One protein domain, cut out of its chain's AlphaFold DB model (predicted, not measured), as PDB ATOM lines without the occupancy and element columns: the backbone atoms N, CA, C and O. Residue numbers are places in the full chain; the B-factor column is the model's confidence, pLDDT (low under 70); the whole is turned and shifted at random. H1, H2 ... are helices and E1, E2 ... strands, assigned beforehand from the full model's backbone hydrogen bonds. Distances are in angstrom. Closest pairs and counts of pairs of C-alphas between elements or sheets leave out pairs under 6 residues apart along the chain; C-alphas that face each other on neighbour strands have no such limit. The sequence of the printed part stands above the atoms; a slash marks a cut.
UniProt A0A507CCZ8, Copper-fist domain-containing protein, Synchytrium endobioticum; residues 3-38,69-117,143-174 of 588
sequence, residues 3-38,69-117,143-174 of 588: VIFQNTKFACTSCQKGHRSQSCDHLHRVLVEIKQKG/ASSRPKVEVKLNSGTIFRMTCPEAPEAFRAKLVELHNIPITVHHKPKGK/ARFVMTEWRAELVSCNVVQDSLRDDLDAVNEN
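AT A GLANCE: This is residues 3 to 38, 69 to 117 and 143 to 174 of the 588 residues of the protein "Copper-fist domain-containing protein" of Synchytrium endobioticum (UniProt A0A507CCZ8). One strongly twisted sheet of eight strands, curled like part of a barrel, makes the body, with the helix H2 covering one face near the edge made by E4 and E8. The two edge strands, E7 and E8, follow each other end to end round a sharp corner at residue 153, while the last helix, H3, sticks out with residues 166 to 174 and adds to the longest axis. The printed part has 117 residues, with three named helices and eight named strands in the order E1, E2, H1, E3, E4, E5, H2, E6, E7, E8, H3; the class is mixed, helices and strands. The sheet is mixed, in the order E7, E6, E1, E2, E3, E5, E4, E8. The whole is only just compact, close to loose, with a radius of gyration of the C-alphas of 15.9 A, and it is only just elongated, spanning 55 by 36 by 24 A.

HOW THE PARTS SIT: E1, residues 3 to 5, and E2, residues 8 to 12, form a hairpin, antiparallel at 136 degrees, with N 5 and O 8 2.9 A apart, within hydrogen-bond range. H1, residues 13 to 17, is on the sheet but only grazes it. E3, residues 31 to 33, is antiparallel to E2 at 138 degrees, with N 32 and O 11 at 2.8 A. The pairing of E2 is staggered: its residues 8 to 10 pair with E1 and its residues 10 to 12 with E3. The closest C-alphas of H1 and E3 are those of Thr 13 and Val 32, 6.3 A apart. E4, residues 74 to 79, and E5, residues 84 to 88, form a second hairpin, antiparallel at 153 degrees, with N 77 and O 85 at 2.8 A. E5 is parallel to E3 at 15 degrees, with N 86 and O 31 at 2.8 A. H2, residues 93 to 102, makes two layers with the sheet, a helix on one face of it: its height over the sheet is 8.6 A, and it lies over E4 and runs along the strands, at 19 degrees to E4 on the local plane. E6, residues 106 to 112, is antiparallel to E1 at 151 degrees, with N 4 and O 109 at 2.9 A. E7, residues 146 to 152, is antiparallel to E6 at 154 degrees, with N 108 and O 150 at 2.8 A. E7 runs on into E8, residues 154 to 160, at 85 degrees, and the two meet only through their link. E8 is antiparallel to E4 at 160 degrees, with N 76 and O 158 at 2.8 A. The closest C-alphas of H2 and E8 are those of Arg 97 and Cys 157, 6.7 A apart. H3, residues 164 to 172, is not on the sheet and is apart from H1 and H2. In H1, H2 and H3 every O i to N i+4 pair is within hydrogen-bond range.

IN THESE COORDINATES: E1 begins at C-alpha 3, at (122.708, 103.458, 154.661). E6 and E7 are each 18.9 A from first to last C-alpha, E8 16.5 A and E4 16.3 A. H2 measures 14.4 A from C-alpha 93, at (105.566, 111.493, 166.781), to C-alpha 102. H3 measures 12.1 A and ends at C-alpha 172, at (105.466, 89.882, 184.395).

THE WHOLE: The two C-alphas farthest apart are those of Ala 143 and Asn 174, 56.1 A. Residues 39 to 68 are not printed, and C-alphas 38 and 69 are 16.2 A apart across that cut; residues 118 to 142 are not printed either, with 16.4 A between C-alphas 117 and 143. Of the links that are printed whole, H1 to E3 is long, with 13 residues, and the others are tight. The mean pLDDT of the printed part is 84.1; it is under 70 at residues 69 to 71, 115 to 117, 143 to 144 and 163 to 174.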
ATOM      1  N   VAL A   3     123.758 102.481 154.950       90.81
ATOM      2  CA  VAL A   3     122.708 103.458 154.661       90.81
ATOM      3  C   VAL A   3     122.713 104.490 155.784       90.81
ATOM      4  O   VAL A   3     122.603 104.121 156.958       90.81
ATOM      5  N   ILE A   4     122.887 105.765 155.439       92.12
ATOM      6  CA  ILE A   4     122.840 106.877 156.388       92.12
ATOM      7  C   ILE A   4     121.632 107.745 156.047       92.12
ATOM      8  O   ILE A   4     121.471 108.197 154.917       92.12
ATOM      9  N   PHE A   5     120.779 107.960 157.043       89.88
ATOM     10  CA  PHE A   5     119.586 108.791 156.943       89.88
ATOM     11  C   PHE A   5     119.559 109.732 158.145       89.88
ATOM     12  O   PHE A   5     119.665 109.267 159.280       89.88
ATOM     13  N   GLN A   6     119.483 111.046 157.911       87.31
ATOM     14  CA  GLN A   6     119.536 112.074 158.968       87.31
ATOM     15  C   GLN A   6     120.681 111.838 159.981       87.31
ATOM     16  O   GLN A   6     120.468 111.788 161.191       87.31
ATOM     17  N   ASN A   7     121.904 111.610 159.486       89.81
ATOM     18  CA  ASN A   7     123.109 111.312 160.286       89.81
ATOM     19  C   ASN A   7     123.046 110.034 161.140       89.81
ATOM     20  O   ASN A   7     123.973 109.736 161.898       89.81
ATOM     21  N   THR A   8     121.991 109.241 160.988       91.94
ATOM     22  CA  THR A   8     121.785 107.995 161.716       91.94
ATOM     23  C   THR A   8     122.055 106.819 160.783       91.94
ATOM     24  O   THR A   8     121.681 106.828 159.611       91.94
ATOM     25  N   LYS A   9     122.772 105.806 161.278       94.75
ATOM     26  CA  LYS A   9     123.156 104.632 160.482       94.75
ATOM     27  C   LYS A   9     122.064 103.573 160.565       94.75
ATOM     28  O   LYS A   9     121.611 103.249 161.659       94.75
ATOM     29  N   PHE A  10     121.715 102.976 159.433       96.56
ATOM     30  CA  PHE A  10     120.671 101.961 159.337       96.56
ATOM     31  C   PHE A  10     121.200 100.653 158.736       96.56
ATOM     32  O   PHE A  10     122.081 100.655 157.874       96.56
ATOM     33  N   ALA A  11     120.657  99.525 159.196       97.00
ATOM     34  CA  ALA A  11     120.894  98.209 158.605       97.00
ATOM     35  C   ALA A  11     119.672  97.303 158.741       97.00
ATOM     36  O   ALA A  11     118.848  97.455 159.638       97.00
ATOM     37  N   CYS A  12     119.593  96.306 157.865       97.06
ATOM     38  CA  CYS A  12     118.551  95.295 157.912       97.06
ATOM     39  C   CYS A  12     118.599  94.495 159.228       97.06
ATOM     40  O   CYS A  12     119.682  94.257 159.773       97.06
ATOM     41  N   THR A  13     117.453  94.010 159.711       95.81
ATOM     42  CA  THR A  13     117.369  93.211 160.953       95.81
ATOM     43  C   THR A  13     118.301  91.993 160.940       95.81
ATOM     44  O   THR A  13     119.026  91.754 161.907       95.81
ATOM     45  N   SER A  14     118.357  91.253 159.826       96.81
ATOM     46  CA  SER A  14     119.261  90.105 159.651       96.81
ATOM     47  C   SER A  14     120.735  90.514 159.716       96.81
ATOM     48  O   SER A  14     121.560  89.800 160.274       96.81
ATOM     49  N   CYS A  15     121.071  91.683 159.175       96.81
ATOM     50  CA  CYS A  15     122.424  92.219 159.093       96.81
ATOM     51  C   CYS A  15     122.904  92.708 160.460       96.81
ATOM     52  O   CYS A  15     124.063  92.516 160.826       96.81
ATOM     53  N   GLN A  16     122.006  93.336 161.222       94.94
ATOM     54  CA  GLN A  16     122.266  93.749 162.594       94.94
ATOM     55  C   GLN A  16     122.527  92.530 163.485       94.94
ATOM     56  O   GLN A  16     123.549  92.513 164.172       94.94
ATOM     57  N   LYS A  17     121.666  91.502 163.404       94.69
ATOM     58  CA  LYS A  17     121.825  90.227 164.127       94.69
ATOM     59  C   LYS A  17     123.090  89.472 163.705       94.69
ATOM     60  O   LYS A  17     123.842  89.025 164.553       94.69
ATOM     61  N   GLY A  18     123.369  89.395 162.406       96.25
ATOM     62  CA  GLY A  18     124.538  88.697 161.860       96.25
ATOM     63  C   GLY A  18     125.849  89.488 161.908       96.25
ATOM     64  O   GLY A  18     126.788  89.123 161.211       96.25
ATOM     65  N   HIS A  19     125.918  90.604 162.641       94.25
ATOM     66  CA  HIS A  19     127.096  91.480 162.737       94.25
ATOM     67  C   HIS A  19     127.592  92.100 161.409       94.25
ATOM     68  O   HIS A  19     128.618  92.776 161.392       94.25
ATOM     69  N   ARG A  20     126.813  92.007 160.324       95.38
ATOM     70  CA  ARG A  20     127.088  92.580 158.987       95.38
ATOM     71  C   ARG A  20     126.538  94.001 158.817       95.38
ATOM     72  O   ARG A  20     126.298  94.469 157.709       95.38
ATOM     73  N   SER A  21     126.318  94.715 159.919       95.38
ATOM     74  CA  SER A  21     125.700  96.046 159.912       95.38
ATOM     75  C   SER A  21     126.546  97.109 159.196       95.38
ATOM     76  O   SER A  21     125.999  98.079 158.691       95.38
ATOM     77  N   GLN A  22     127.869  96.926 159.121       93.38
ATOM     78  CA  GLN A  22     128.779  97.832 158.398       93.38
ATOM     79  C   GLN A  22     128.798  97.604 156.876       93.38
ATOM     80  O   GLN A  22     129.332  98.420 156.121       93.38
ATOM     81  N   SER A  23     128.270  96.470 156.418       93.75
ATOM     82  CA  SER A  23     128.276  96.067 155.013       93.75
ATOM     83  C   SER A  23     126.876  95.885 154.429       93.75
ATOM     84  O   SER A  23     126.773  95.436 153.295       93.75
ATOM     85  N   CYS A  24     125.825  96.269 155.157       95.44
ATOM     86  CA  CYS A  24     124.440  96.102 154.735       95.44
ATOM     87  C   CYS A  24     124.095  96.929 153.484       95.44
ATOM     88  O   CYS A  24     124.137  98.159 153.504       95.44
ATOM     89  N   ASP A  25     123.669  96.234 152.434       94.25
ATOM     90  CA  ASP A  25     123.201  96.755 151.143       94.25
ATOM     91  C   ASP A  25     121.728  96.408 150.840       94.25
ATOM     92  O   ASP A  25     121.191  96.748 149.790       94.25
ATOM     93  N   HIS A  26     121.038  95.759 151.779       94.75
ATOM     94  CA  HIS A  26     119.656  95.315 151.610       94.75
ATOM     95  C   HIS A  26     118.655  96.471 151.777       94.75
ATOM     96  O   HIS A  26     118.137  96.686 152.872       94.75
ATOM     97  N   LEU A  27     118.348  97.185 150.690       93.25
ATOM     98  CA  LEU A  27     117.316  98.239 150.670       93.25
ATOM     99  C   LEU A  27     115.879  97.681 150.654       93.25
ATOM    100  O   LEU A  27     114.948  98.330 151.109       93.25
ATOM    101  N   HIS A  28     115.701  96.441 150.195       94.06
ATOM    102  CA  HIS A  28     114.402  95.758 150.137       94.06
ATOM    103  C   HIS A  28     113.919  95.228 151.499       94.06
ATOM    104  O   HIS A  28     112.813  94.704 151.607       94.06
ATOM    105  N   ARG A  29     114.758  95.291 152.540       95.75
ATOM    106  CA  ARG A  29     114.420  94.815 153.889       95.75
ATOM    107  C   ARG A  29     114.137  96.000 154.793       95.75
ATOM    108  O   ARG A  29     114.676  97.080 154.591       95.75
ATOM    109  N   VAL A  30     113.365  95.758 155.849       95.75
ATOM    110  CA  VAL A  30     113.150  96.756 156.899       95.75
ATOM    111  C   VAL A  30     114.496  97.123 157.523       95.75
ATOM    112  O   VAL A  30     115.164  96.291 158.154       95.75
ATOM    113  N   LEU A  31     114.896  98.371 157.309       96.81
ATOM    114  CA  LEU A  31     116.103  98.969 157.837       96.81
ATOM    115  C   LEU A  31     115.810  99.494 159.240       96.81
ATOM    116  O   LEU A  31     114.931 100.328 159.439       96.81
ATOM    117  N   VAL A  32     116.550  98.998 160.222       96.25
ATOM    118  CA  VAL A  32     116.451  99.427 161.617       96.25
ATOM    119  C   VAL A  32     117.668 100.271 161.955       96.25
ATOM    120  O   VAL A  32     118.783 100.010 161.490       96.25
ATOM    121  N   GLU A  33     117.445 101.295 162.768       95.81
ATOM    122  CA  GLU A  33     118.504 102.114 163.342       95.81
ATOM    123  C   GLU A  33     119.569 101.238 164.035       95.81
ATOM    124  O   GLU A  33     119.294 100.455 164.956       95.81
ATOM    125  N   ILE A  34     120.823 101.377 163.599       94.50
ATOM    126  CA  ILE A  34     121.970 100.754 164.251       94.50
ATOM    127  C   ILE A  34     122.288 101.589 165.486       94.50
ATOM    128  O   ILE A  34     123.011 102.584 165.417       94.50
ATOM    129  N   LYS A  35     121.798 101.136 166.641       90.81
ATOM    130  CA  LYS A  35     122.258 101.652 167.933       90.81
ATOM    131  C   LYS A  35     123.780 101.534 168.005       90.81
ATOM    132  O   LYS A  35     124.345 100.522 167.577       90.81
ATOM    133  N   GLN A  36     124.441 102.562 168.535       85.94
ATOM    134  CA  GLN A  36     125.893 102.546 168.684       85.94
ATOM    135  C   GLN A  36     126.306 101.300 169.475       85.94
ATOM    136  O   GLN A  36     125.867 101.088 170.605       85.94
ATOM    137  N   LYS A  37     127.101 100.433 168.838       76.06
ATOM    138  CA  LYS A  37     127.634  99.230 169.473       76.06
ATOM    139  C   LYS A  37     128.631  99.678 170.537       76.06
ATOM    140  O   LYS A  37     129.690 100.203 170.217       76.06
ATOM    141  N   GLY A  38     128.265  99.473 171.789       75.88
ATOM    142  CA  GLY A  38     129.094  99.719 172.955       75.88
ATOM    143  C   GLY A  38     128.376  99.175 174.178       75.88
ATOM    144  O   GLY A  38     127.143  99.108 174.192       75.88
ATOM    145  N   ALA A  69     113.633 103.492 178.522       59.72
ATOM    146  CA  ALA A  69     114.010 103.854 177.153       59.72
ATOM    147  C   ALA A  69     113.380 102.916 176.097       59.72
ATOM    148  O   ALA A  69     113.441 103.204 174.903       59.72
ATOM    149  N   SER A  70     112.769 101.806 176.529       61.69
ATOM    150  CA  SER A  70     111.935 100.918 175.721       61.69
ATOM    151  C   SER A  70     110.555 101.488 175.381       61.69
ATOM    152  O   SER A  70     109.942 100.989 174.447       61.69
ATOM    153  N   SER A  71     110.057 102.517 176.078       69.81
ATOM    154  CA  SER A  71     108.697 103.032 175.864       69.81
ATOM    155  C   SER A  71     108.610 104.174 174.853       69.81
ATOM    156  O   SER A  71     107.539 104.757 174.685       69.81
ATOM    157  N   ARG A  72     109.720 104.553 174.206       80.50
ATOM    158  CA  ARG A  72     109.656 105.580 173.164       80.50
ATOM    159  C   ARG A  72     108.946 104.996 171.939       80.50
ATOM    160  O   ARG A  72     109.360 103.929 171.480       80.50
ATOM    161  N   PRO A  73     107.911 105.668 171.405       87.31
ATOM    162  CA  PRO A  73     107.214 105.192 170.220       87.31
ATOM    163  C   PRO A  73     108.205 105.066 169.062       87.31
ATOM    164  O   PRO A  73     108.992 105.980 168.786       87.31
ATOM    165  N   LYS A  74     108.185 103.913 168.394       91.06
ATOM    166  CA  LYS A  74     108.931 103.725 167.154       91.06
ATOM    167  C   LYS A  74     108.095 104.234 165.998       91.06
ATOM    168  O   LYS A  74     106.871 104.122 165.993       91.06
ATOM    169  N   VAL A  75     108.767 104.797 165.010       93.56
ATOM    170  CA  VAL A  75     108.126 105.295 163.798       93.56
ATOM    171  C   VAL A  75     108.640 104.482 162.622       93.56
ATOM    172  O   VAL A  75     109.845 104.254 162.485       93.56
ATOM    173  N   GLU A  76     107.708 104.008 161.805       94.31
ATOM    174  CA  GLU A  76     107.957 103.332 160.544       94.31
ATOM    175  C   GLU A  76     107.710 104.304 159.390       94.31
ATOM    176  O   GLU A  76     106.583 104.740 159.146       94.31
ATOM    177  N   VAL A  77     108.782 104.637 158.682       93.69
ATOM    178  CA  VAL A  77     108.784 105.528 157.525       93.69
ATOM    179  C   VAL A  77     108.901 104.667 156.272       93.69
ATOM    180  O   VAL A  77     109.904 103.976 156.084       93.69
ATOM    181  N   LYS A  78     107.875 104.688 155.420       94.31
ATOM    182  CA  LYS A  78     107.873 104.006 154.122       94.31
ATOM    183  C   LYS A  78     108.129 105.018 153.017       94.31
ATOM    184  O   LYS A  78     107.465 106.055 152.954       94.31
ATOM    185  N   LEU A  79     109.062 104.687 152.139       92.38
ATOM    186  CA  LEU A  79     109.406 105.491 150.974       92.38
ATOM    187  C   LEU A  79     108.823 104.905 149.690       92.38
ATOM    188  O   LEU A  79     108.494 103.718 149.635       92.38
ATOM    189  N   ASN A  80     108.763 105.720 148.639       92.06
ATOM    190  CA  ASN A  80     108.303 105.314 147.306       92.06
ATOM    191  C   ASN A  80     109.168 104.210 146.678       92.06
ATOM    192  O   ASN A  80     108.666 103.388 145.919       92.06
ATOM    193  N   SER A  81     110.437 104.116 147.074       90.00
ATOM    194  CA  SER A  81     111.347 103.033 146.690       90.00
ATOM    195  C   SER A  81     110.985 101.664 147.285       90.00
ATOM    196  O   SER A  81     111.672 100.681 147.018       90.00
ATOM    197  N   GLY A  82     109.970 101.589 148.153       92.19
ATOM    198  CA  GLY A  82     109.632 100.390 148.921       92.19
ATOM    199  C   GLY A  82     110.551 100.149 150.124       92.19
ATOM    200  O   GLY A  82     110.348  99.189 150.867       92.19
ATOM    201  N   THR A  83     111.541 101.019 150.358       92.81
ATOM    202  CA  THR A  83     112.408 100.933 151.541       92.81
ATOM    203  C   THR A  83     111.635 101.375 152.782       92.81
ATOM    204  O   THR A  83     110.971 102.416 152.782       92.81
ATOM    205  N   ILE A  84     111.742 100.590 153.854       94.56
ATOM    206  CA  ILE A  84     111.066 100.846 155.129       94.56
ATOM    207  C   ILE A  84     112.119 101.118 156.202       94.56
ATOM    208  O   ILE A  84     112.941 100.246 156.492       94.56
ATOM    209  N   PHE A  85     112.071 102.296 156.820       94.25
ATOM    210  CA  PHE A  85     112.929 102.678 157.939       94.25
ATOM    211  C   PHE A  85     112.160 102.590 159.254       94.25
ATOM    212  O   PHE A  85     111.096 103.184 159.397       94.25
ATOM    213  N   ARG A  86     112.722 101.891 160.240       94.62
ATOM    214  CA  ARG A  86     112.241 101.894 161.626       94.62
ATOM    215  C   ARG A  86     113.249 102.609 162.511       94.62
ATOM    216  O   ARG A  86     114.382 102.144 162.664       94.62
ATOM    217  N   MET A  87     112.824 103.718 163.105       92.81
ATOM    218  CA  MET A  87     113.663 104.548 163.971       92.81
ATOM    219  C   MET A  87     112.939 104.962 165.245       92.81
ATOM    220  O   MET A  87     111.705 104.962 165.316       92.81
ATOM    221  N   THR A  88     113.723 105.288 166.269       91.38
ATOM    222  CA  THR A  88     113.185 105.831 167.518       91.38
ATOM    223  C   THR A  88     112.903 107.312 167.314       91.38
ATOM    224  O   THR A  88     113.794 108.048 166.898       91.38
ATOM    225  N   CYS A  89     111.684 107.765 167.610       85.56
ATOM    226  CA  CYS A  89     111.371 109.181 167.467       85.56
ATOM    227  C   CYS A  89     112.152 109.998 168.519       85.56
ATOM    228  O   CYS A  89     112.069 109.676 169.712       85.56
ATOM    229  N   PRO A  90     112.939 111.018 168.124       79.94
ATOM    230  CA  PRO A  90     113.636 111.869 169.088       79.94
ATOM    231  C   PRO A  90     112.670 112.786 169.855       79.94
ATOM    232  O   PRO A  90     112.962 113.172 170.984       79.94
ATOM    233  N   GLU A  91     111.519 113.094 169.252       85.75
ATOM    234  CA  GLU A  91     110.495 114.025 169.732       85.75
ATOM    235  C   GLU A  91     109.106 113.358 169.724       85.75
ATOM    236  O   GLU A  91     108.981 112.150 169.513       85.75
ATOM    237  N   ALA A  92     108.046 114.133 169.976       87.00
ATOM    238  CA  ALA A  92     106.678 113.657 169.804       87.00
ATOM    239  C   ALA A  92     106.454 113.182 168.348       87.00
ATOM    240  O   ALA A  92     106.899 113.864 167.418       87.00
ATOM    241  N   PRO A  93     105.748 112.057 168.121       85.50
ATOM    242  CA  PRO A  93     105.566 111.493 166.781       85.50
ATOM    243  C   PRO A  93     104.969 112.470 165.761       85.50
ATOM    244  O   PRO A  93     105.327 112.429 164.587       85.50
ATOM    245  N   GLU A  94     104.092 113.369 166.210       85.06
ATOM    246  CA  GLU A  94     103.449 114.382 165.368       85.06
ATOM    247  C   GLU A  94     104.435 115.457 164.894       85.06
ATOM    248  O   GLU A  94     104.475 115.760 163.703       85.06
ATOM    249  N   ALA A  95     105.293 115.962 165.787       87.12
ATOM    250  CA  ALA A  95     106.329 116.938 165.440       87.12
ATOM    251  C   ALA A  95     107.347 116.347 164.452       87.12
ATOM    252  O   ALA A  95     107.764 116.998 163.494       87.12
ATOM    253  N   PHE A  96     107.706 115.075 164.639       87.69
ATOM    254  CA  PHE A  96     108.586 114.372 163.711       87.69
ATOM    255  C   PHE A  96     107.924 114.122 162.353       87.69
ATOM    256  O   PHE A  96     108.570 114.272 161.317       87.69
ATOM    257  N   ARG A  97     106.627 113.788 162.336       85.62
ATOM    258  CA  ARG A  97     105.863 113.653 161.093       85.62
ATOM    259  C   ARG A  97     105.781 114.984 160.341       85.62
ATOM    260  O   ARG A  97     105.980 114.967 159.133       85.62
ATOM    261  N   ALA A  98     105.556 116.102 161.031       86.88
ATOM    262  CA  ALA A  98     105.570 117.434 160.420       86.88
ATOM    263  C   ALA A  98     106.930 117.738 159.767       86.88
ATOM    264  O   ALA A  98     106.979 118.044 158.578       86.88
ATOM    265  N   LYS A  99     108.039 117.501 160.486       87.75
ATOM    266  CA  LYS A  99     109.404 117.644 159.944       87.75
ATOM    267  C   LYS A  99     109.659 116.760 158.719       87.75
ATOM    268  O   LYS A  99     110.342 117.177 157.791       87.75
ATOM    269  N   LEU A 100     109.136 115.532 158.703       85.19
ATOM    270  CA  LEU A 100     109.279 114.634 157.553       85.19
ATOM    271  C   LEU A 100     108.461 115.082 156.336       85.19
ATOM    272  O   LEU A 100     108.895 114.837 155.216       85.19
ATOM    273  N   VAL A 101     107.298 115.704 156.544       84.81
ATOM    274  CA  VAL A 101     106.470 116.248 155.456       84.81
ATOM    275  C   VAL A 101     107.117 117.499 154.856       84.81
ATOM    276  O   VAL A 101     107.113 117.645 153.640       84.81
ATOM    277  N   GLU A 102     107.725 118.356 155.680       87.00
ATOM    278  CA  GLU A 102     108.465 119.537 155.206       87.00
ATOM    279  C   GLU A 102     109.698 119.165 154.367       87.00
ATOM    280  O   GLU A 102     110.053 119.871 153.421       87.00
ATOM    281  N   LEU A 103     110.333 118.028 154.668       82.19
ATOM    282  CA  LEU A 103     111.431 117.468 153.884       82.19
ATOM    283  C   LEU A 103     110.900 116.768 152.622       82.19
ATOM    284  O   LEU A 103     111.007 115.549 152.466       82.19
ATOM    285  N   HIS A 104     110.351 117.539 151.685       73.81
ATOM    286  CA  HIS A 104     110.149 117.048 150.325       73.81
ATOM    287  C   HIS A 104     111.510 116.615 149.750       73.81
ATOM    288  O   HIS A 104     112.463 117.391 149.755       73.81
ATOM    289  N   ASN A 105     111.600 115.380 149.243       78.75
ATOM    290  CA  ASN A 105     112.831 114.740 148.749       78.75
ATOM    291  C   ASN A 105     113.877 114.464 149.834       78.75
ATOM    292  O   ASN A 105     114.961 115.049 149.829       78.75
ATOM    293  N   ILE A 106     113.585 113.532 150.744       81.44
ATOM    294  CA  ILE A 106     114.524 113.207 151.817       81.44
ATOM    295  C   ILE A 106     115.795 112.583 151.209       81.44
ATOM    296  O   ILE A 106     115.700 111.531 150.564       81.44
ATOM    297  N   PRO A 107     116.981 113.196 151.396       81.19
ATOM    298  CA  PRO A 107     118.219 112.655 150.865       81.19
ATOM    299  C   PRO A 107     118.624 111.417 151.667       81.19
ATOM    300  O   PRO A 107     118.758 111.450 152.895       81.19
ATOM    301  N   ILE A 108     118.825 110.310 150.964       82.69
ATOM    302  CA  ILE A 108     119.367 109.070 151.511       82.69
ATOM    303  C   ILE A 108     120.778 108.938 150.974       82.69
ATOM    304  O   ILE A 108     120.986 108.670 149.789       82.69
ATOM    305  N   THR A 109     121.756 109.097 151.857       83.88
ATOM    306  CA  THR A 109     123.153 108.936 151.478       83.88
ATOM    307  C   THR A 109     123.568 107.499 151.733       83.88
ATOM    308  O   THR A 109     123.616 107.014 152.870       83.88
ATOM    309  N   VAL A 110     123.882 106.789 150.657       83.19
ATOM    310  CA  VAL A 110     124.450 105.449 150.738       83.19
ATOM    311  C   VAL A 110     125.966 105.576 150.675       83.19
ATOM    312  O   VAL A 110     126.543 106.008 149.679       83.19
ATOM    313  N   HIS A 111     126.631 105.168 151.754       83.25
ATOM    314  CA  HIS A 111     128.087 105.160 151.808       83.25
ATOM    315  C   HIS A 111     128.617 103.805 151.346       83.25
ATOM    316  O   HIS A 111     128.473 102.780 152.033       83.25
ATOM    317  N   HIS A 112     129.292 103.792 150.198       79.38
ATOM    318  CA  HIS A 112     130.021 102.628 149.717       79.38
ATOM    319  C   HIS A 112     131.462 102.697 150.217       79.38
ATOM    320  O   HIS A 112     132.259 103.512 149.760       79.38
ATOM    321  N   LYS A 113     131.813 101.812 151.158       78.38
ATOM    322  CA  LYS A 113     133.222 101.510 151.419       78.38
ATOM    323  C   LYS A 113     133.724 100.715 150.208       78.38
ATOM    324  O   LYS A 113     133.160  99.639 149.972       78.38
ATOM    325  N   PRO A 114     134.713 101.205 149.441       72.31
ATOM    326  CA  PRO A 114     135.311 100.435 148.369       72.31
ATOM    327  C   PRO A 114     135.796  99.133 148.994       72.31
ATOM    328  O   PRO A 114     136.434  99.138 150.054       72.31
ATOM    329  N   LYS A 115     135.415  98.001 148.395       68.06
ATOM    330  CA  LYS A 115     135.997  96.718 148.775       68.06
ATOM    331  C   LYS A 115     137.472  96.844 148.427       68.06
ATOM    332  O   LYS A 115     137.822  96.770 147.256       68.06
ATOM    333  N   GLY A 116     138.302  97.121 149.432       62.41
ATOM    334  CA  GLY A 116     139.745  97.022 149.315       62.41
ATOM    335  C   GLY A 116     140.029  95.574 148.983       62.41
ATOM    336  O   GLY A 116     140.068  94.727 149.870       62.41
ATOM    337  N   LYS A 117     140.087  95.266 147.691       56.81
ATOM    338  CA  LYS A 117     140.643  94.007 147.265       56.81
ATOM    339  C   LYS A 117     142.114  94.095 147.615       56.81
ATOM    340  O   LYS A 117     142.804  95.021 147.204       56.81
ATOM    341  N   ALA A 143     138.994 110.762 149.996       54.00
ATOM    342  CA  ALA A 143     138.556 110.165 148.726       54.00
ATOM    343  C   ALA A 143     138.105 108.685 148.817       54.00
ATOM    344  O   ALA A 143     137.908 108.018 147.803       54.00
ATOM    345  N   ARG A 144     137.956 108.122 150.024       69.25
ATOM    346  CA  ARG A 144     137.758 106.675 150.223       69.25
ATOM    347  C   ARG A 144     136.311 106.202 150.260       69.25
ATOM    348  O   ARG A 144     136.108 105.012 150.468       69.25
ATOM    349  N   PHE A 145     135.313 107.056 150.068       74.62
ATOM    350  CA  PHE A 145     133.918 106.613 150.018       74.62
ATOM    351  C   PHE A 145     133.229 107.173 148.785       74.62
ATOM    352  O   PHE A 145     133.139 108.384 148.617       74.62
ATOM    353  N   VAL A 146     132.696 106.280 147.949       81.06
ATOM    354  CA  VAL A 146     131.747 106.690 146.914       81.06
ATOM    355  C   VAL A 146     130.416 106.913 147.621       81.06
ATOM    356  O   VAL A 146     129.848 105.982 148.205       81.06
ATOM    357  N   MET A 147     129.966 108.163 147.637       81.75
ATOM    358  CA  MET A 147     128.657 108.543 148.152       81.75
ATOM    359  C   MET A 147     127.683 108.562 146.980       81.75
ATOM    360  O   MET A 147     127.864 109.337 146.045       81.75
ATOM    361  N   THR A 148     126.667 107.704 147.018       83.25
ATOM    362  CA  THR A 148     125.507 107.829 146.130       83.25
ATOM    363  C   THR A 148     124.369 108.447 146.927       83.25
ATOM    364  O   THR A 148     123.943 107.914 147.955       83.25
ATOM    365  N   GLU A 149     123.915 109.613 146.479       86.31
ATOM    366  CA  GLU A 149     122.739 110.282 147.024       86.31
ATOM    367  C   GLU A 149     121.506 109.784 146.268       86.31
ATOM    368  O   GLU A 149     121.421 109.902 145.046       86.31
ATOM    369  N   TRP A 150     120.559 109.206 146.999       83.12
ATOM    370  CA  TRP A 150     119.261 108.802 146.475       83.12
ATOM    371  C   TRP A 150     118.213 109.749 147.038       83.12
ATOM    372  O   TRP A 150     118.176 109.991 148.243       83.12
ATOM    373  N   ARG A 151     117.339 110.268 146.177       84.69
ATOM    374  CA  ARG A 151     116.181 111.057 146.603       84.69
ATOM    375  C   ARG A 151     114.956 110.172 146.543       84.69
ATOM    376  O   ARG A 151     114.683 109.560 145.514       84.69
ATOM    377  N   ALA A 152     114.254 110.079 147.661       85.25
ATOM    378  CA  ALA A 152     113.032 109.307 147.760       85.25
ATOM    379  C   ALA A 152     111.916 110.180 148.323       85.25
ATOM    380  O   ALA A 152     112.142 111.042 149.177       85.25
ATOM    381  N   GLU A 153     110.705 109.928 147.847       88.44
ATOM    382  CA  GLU A 153     109.515 110.598 148.347       88.44
ATOM    383  C   GLU A 153     108.933 109.790 149.503       88.44
ATOM    384  O   GLU A 153     108.894 108.552 149.488       88.44
ATOM    385  N   LEU A 154     108.492 110.513 150.527       90.19
ATOM    386  CA  LEU A 154     107.799 109.943 151.667       90.19
ATOM    387  C   LEU A 154     106.423 109.438 151.220       90.19
ATOM    388  O   LEU A 154     105.596 110.223 150.770       90.19
ATOM    389  N   VAL A 155     106.154 108.143 151.397       93.56
ATOM    390  CA  VAL A 155     104.831 107.560 151.112       93.56
ATOM    391  C   VAL A 155     103.969 107.550 152.362       93.56
ATOM    392  O   VAL A 155     102.805 107.934 152.327       93.56
ATOM    393  N   SER A 156     104.514 107.080 153.485       93.31
ATOM    394  CA  SER A 156     103.776 107.068 154.751       93.31
ATOM    395  C   SER A 156     104.702 107.065 155.960       93.31
ATOM    396  O   SER A 156     105.834 106.590 155.906       93.31
ATOM    397  N   CYS A 157     104.189 107.591 157.069       92.19
ATOM    398  CA  CYS A 157     104.848 107.630 158.365       92.19
ATOM    399  C   CYS A 157     103.850 107.100 159.399       92.19
ATOM    400  O   CYS A 157     102.850 107.760 159.688       92.19
ATOM    401  N   ASN A 158     104.085 105.885 159.894       93.56
ATOM    402  CA  ASN A 158     103.201 105.197 160.833       93.56
ATOM    403  C   ASN A 158     103.890 105.065 162.188       93.56
ATOM    404  O   ASN A 158     105.053 104.674 162.265       93.56
ATOM    405  N   VAL A 159     103.173 105.354 163.270       91.44
ATOM    406  CA  VAL A 159     103.666 105.078 164.621       91.44
ATOM    407  C   VAL A 159     103.440 103.600 164.901       91.44
ATOM    408  O   VAL A 159     102.301 103.140 164.945       91.44
ATOM    409  N   VAL A 160     104.523 102.849 165.065       90.94
ATOM    410  CA  VAL A 160     104.468 101.433 165.424       90.94
ATOM    411  C   VAL A 160     104.632 101.347 166.933       90.94
ATOM    412  O   VAL A 160     105.700 101.629 167.480       90.94
ATOM    413  N   GLN A 161     103.560 100.967 167.619       83.50
ATOM    414  CA  GLN A 161     103.676 100.480 168.986       83.50
ATOM    415  C   GLN A 161     104.296  99.086 168.899       83.50
ATOM    416  O   GLN A 161     103.709  98.185 168.305       83.50
ATOM    417  N   ASP A 162     105.515  98.914 169.415       73.94
ATOM    418  CA  ASP A 162     106.047  97.564 169.561       73.94
ATOM    419  C   ASP A 162     105.132  96.820 170.541       73.94
ATOM    420  O   ASP A 162     105.073  97.167 171.721       73.94
ATOM    421  N   SER A 163     104.489  95.752 170.081       58.88
ATOM    422  CA  SER A 163     103.758  94.786 170.911       58.88
ATOM    423  C   SER A 163     104.656  94.033 171.910       58.88
ATOM    424  O   SER A 163     104.216  93.116 172.582       58.88
ATOM    425  N   LEU A 164     105.921  94.443 172.080       56.94
ATOM    426  CA  LEU A 164     106.828  93.968 173.132       56.94
ATOM    427  C   LEU A 164     106.284  94.210 174.545       56.94
ATOM    428  O   LEU A 164     106.804  93.638 175.499       56.94
ATOM    429  N   ARG A 165     105.271  95.071 174.690       53.62
ATOM    430  CA  ARG A 165     104.545  95.236 175.946       53.62
ATOM    431  C   ARG A 165     103.760  93.972 176.300       53.62
ATOM    432  O   ARG A 165     103.819  93.576 177.450       53.62
ATOM    433  N   ASP A 166     103.207  93.269 175.314       51.03
ATOM    434  CA  ASP A 166     102.514  91.996 175.532       51.03
ATOM    435  C   ASP A 166     103.496  90.886 175.946       51.03
ATOM    436  O   ASP A 166     103.188  90.092 176.828       51.03
ATOM    437  N   ASP A 167     104.723  90.877 175.406       54.69
ATOM    438  CA  ASP A 167     105.770  89.936 175.836       54.69
ATOM    439  C   ASP A 167     106.310  90.264 177.239       54.69
ATOM    440  O   ASP A 167     106.662  89.365 178.006       54.69
ATOM    441  N   LEU A 168     106.403  91.549 177.597       61.06
ATOM    442  CA  LEU A 168     106.872  91.969 178.919       61.06
ATOM    443  C   LEU A 168     105.794  91.767 179.988       61.06
ATOM    444  O   LEU A 168     106.126  91.347 181.094       61.06
ATOM    445  N   ASP A 169     104.529  92.007 179.649       58.19
ATOM    446  CA  ASP A 169     103.379  91.731 180.505       58.19
ATOM    447  C   ASP A 169     103.179  90.212 180.649       58.19
ATOM    448  O   ASP A 169     102.997  89.744 181.769       58.19
ATOM    449  N   ALA A 170     103.403  89.407 179.601       60.84
ATOM    450  CA  ALA A 170     103.431  87.940 179.705       60.84
ATOM    451  C   ALA A 170     104.575  87.415 180.598       60.84
ATOM    452  O   ALA A 170     104.403  86.438 181.330       60.84
ATOM    453  N   VAL A 171     105.748  88.064 180.587       62.84
ATOM    454  CA  VAL A 171     106.857  87.741 181.508       62.84
ATOM    455  C   VAL A 171     106.565  88.224 182.936       62.84
ATOM    456  O   VAL A 171     106.997  87.588 183.900       62.84
ATOM    457  N   ASN A 172     105.830  89.325 183.093       64.31
ATOM    458  CA  ASN A 172     105.466  89.882 184.395       64.31
ATOM    459  C   ASN A 172     104.297  89.126 185.055       64.31
ATOM    460  O   ASN A 172     104.250  89.018 186.279       64.31
ATOM    461  N   GLU A 173     103.398  88.540 184.262       69.88
ATOM    462  CA  GLU A 173     102.306  87.691 184.750       69.88
ATOM    463  C   GLU A 173     102.773  86.289 185.176       69.88
ATOM    464  O   GLU A 173     102.035  85.587 185.871       69.88
ATOM    465  N   ASN A 174     104.013  85.886 184.862       62.94
ATOM    466  CA  ASN A 174     104.571  84.633 185.367       62.94
ATOM    467  C   ASN A 174     106.104  84.684 185.579       62.94
ATOM    468  O   ASN A 174     106.874  84.274 184.708       62.94
TER     469      ASN A 174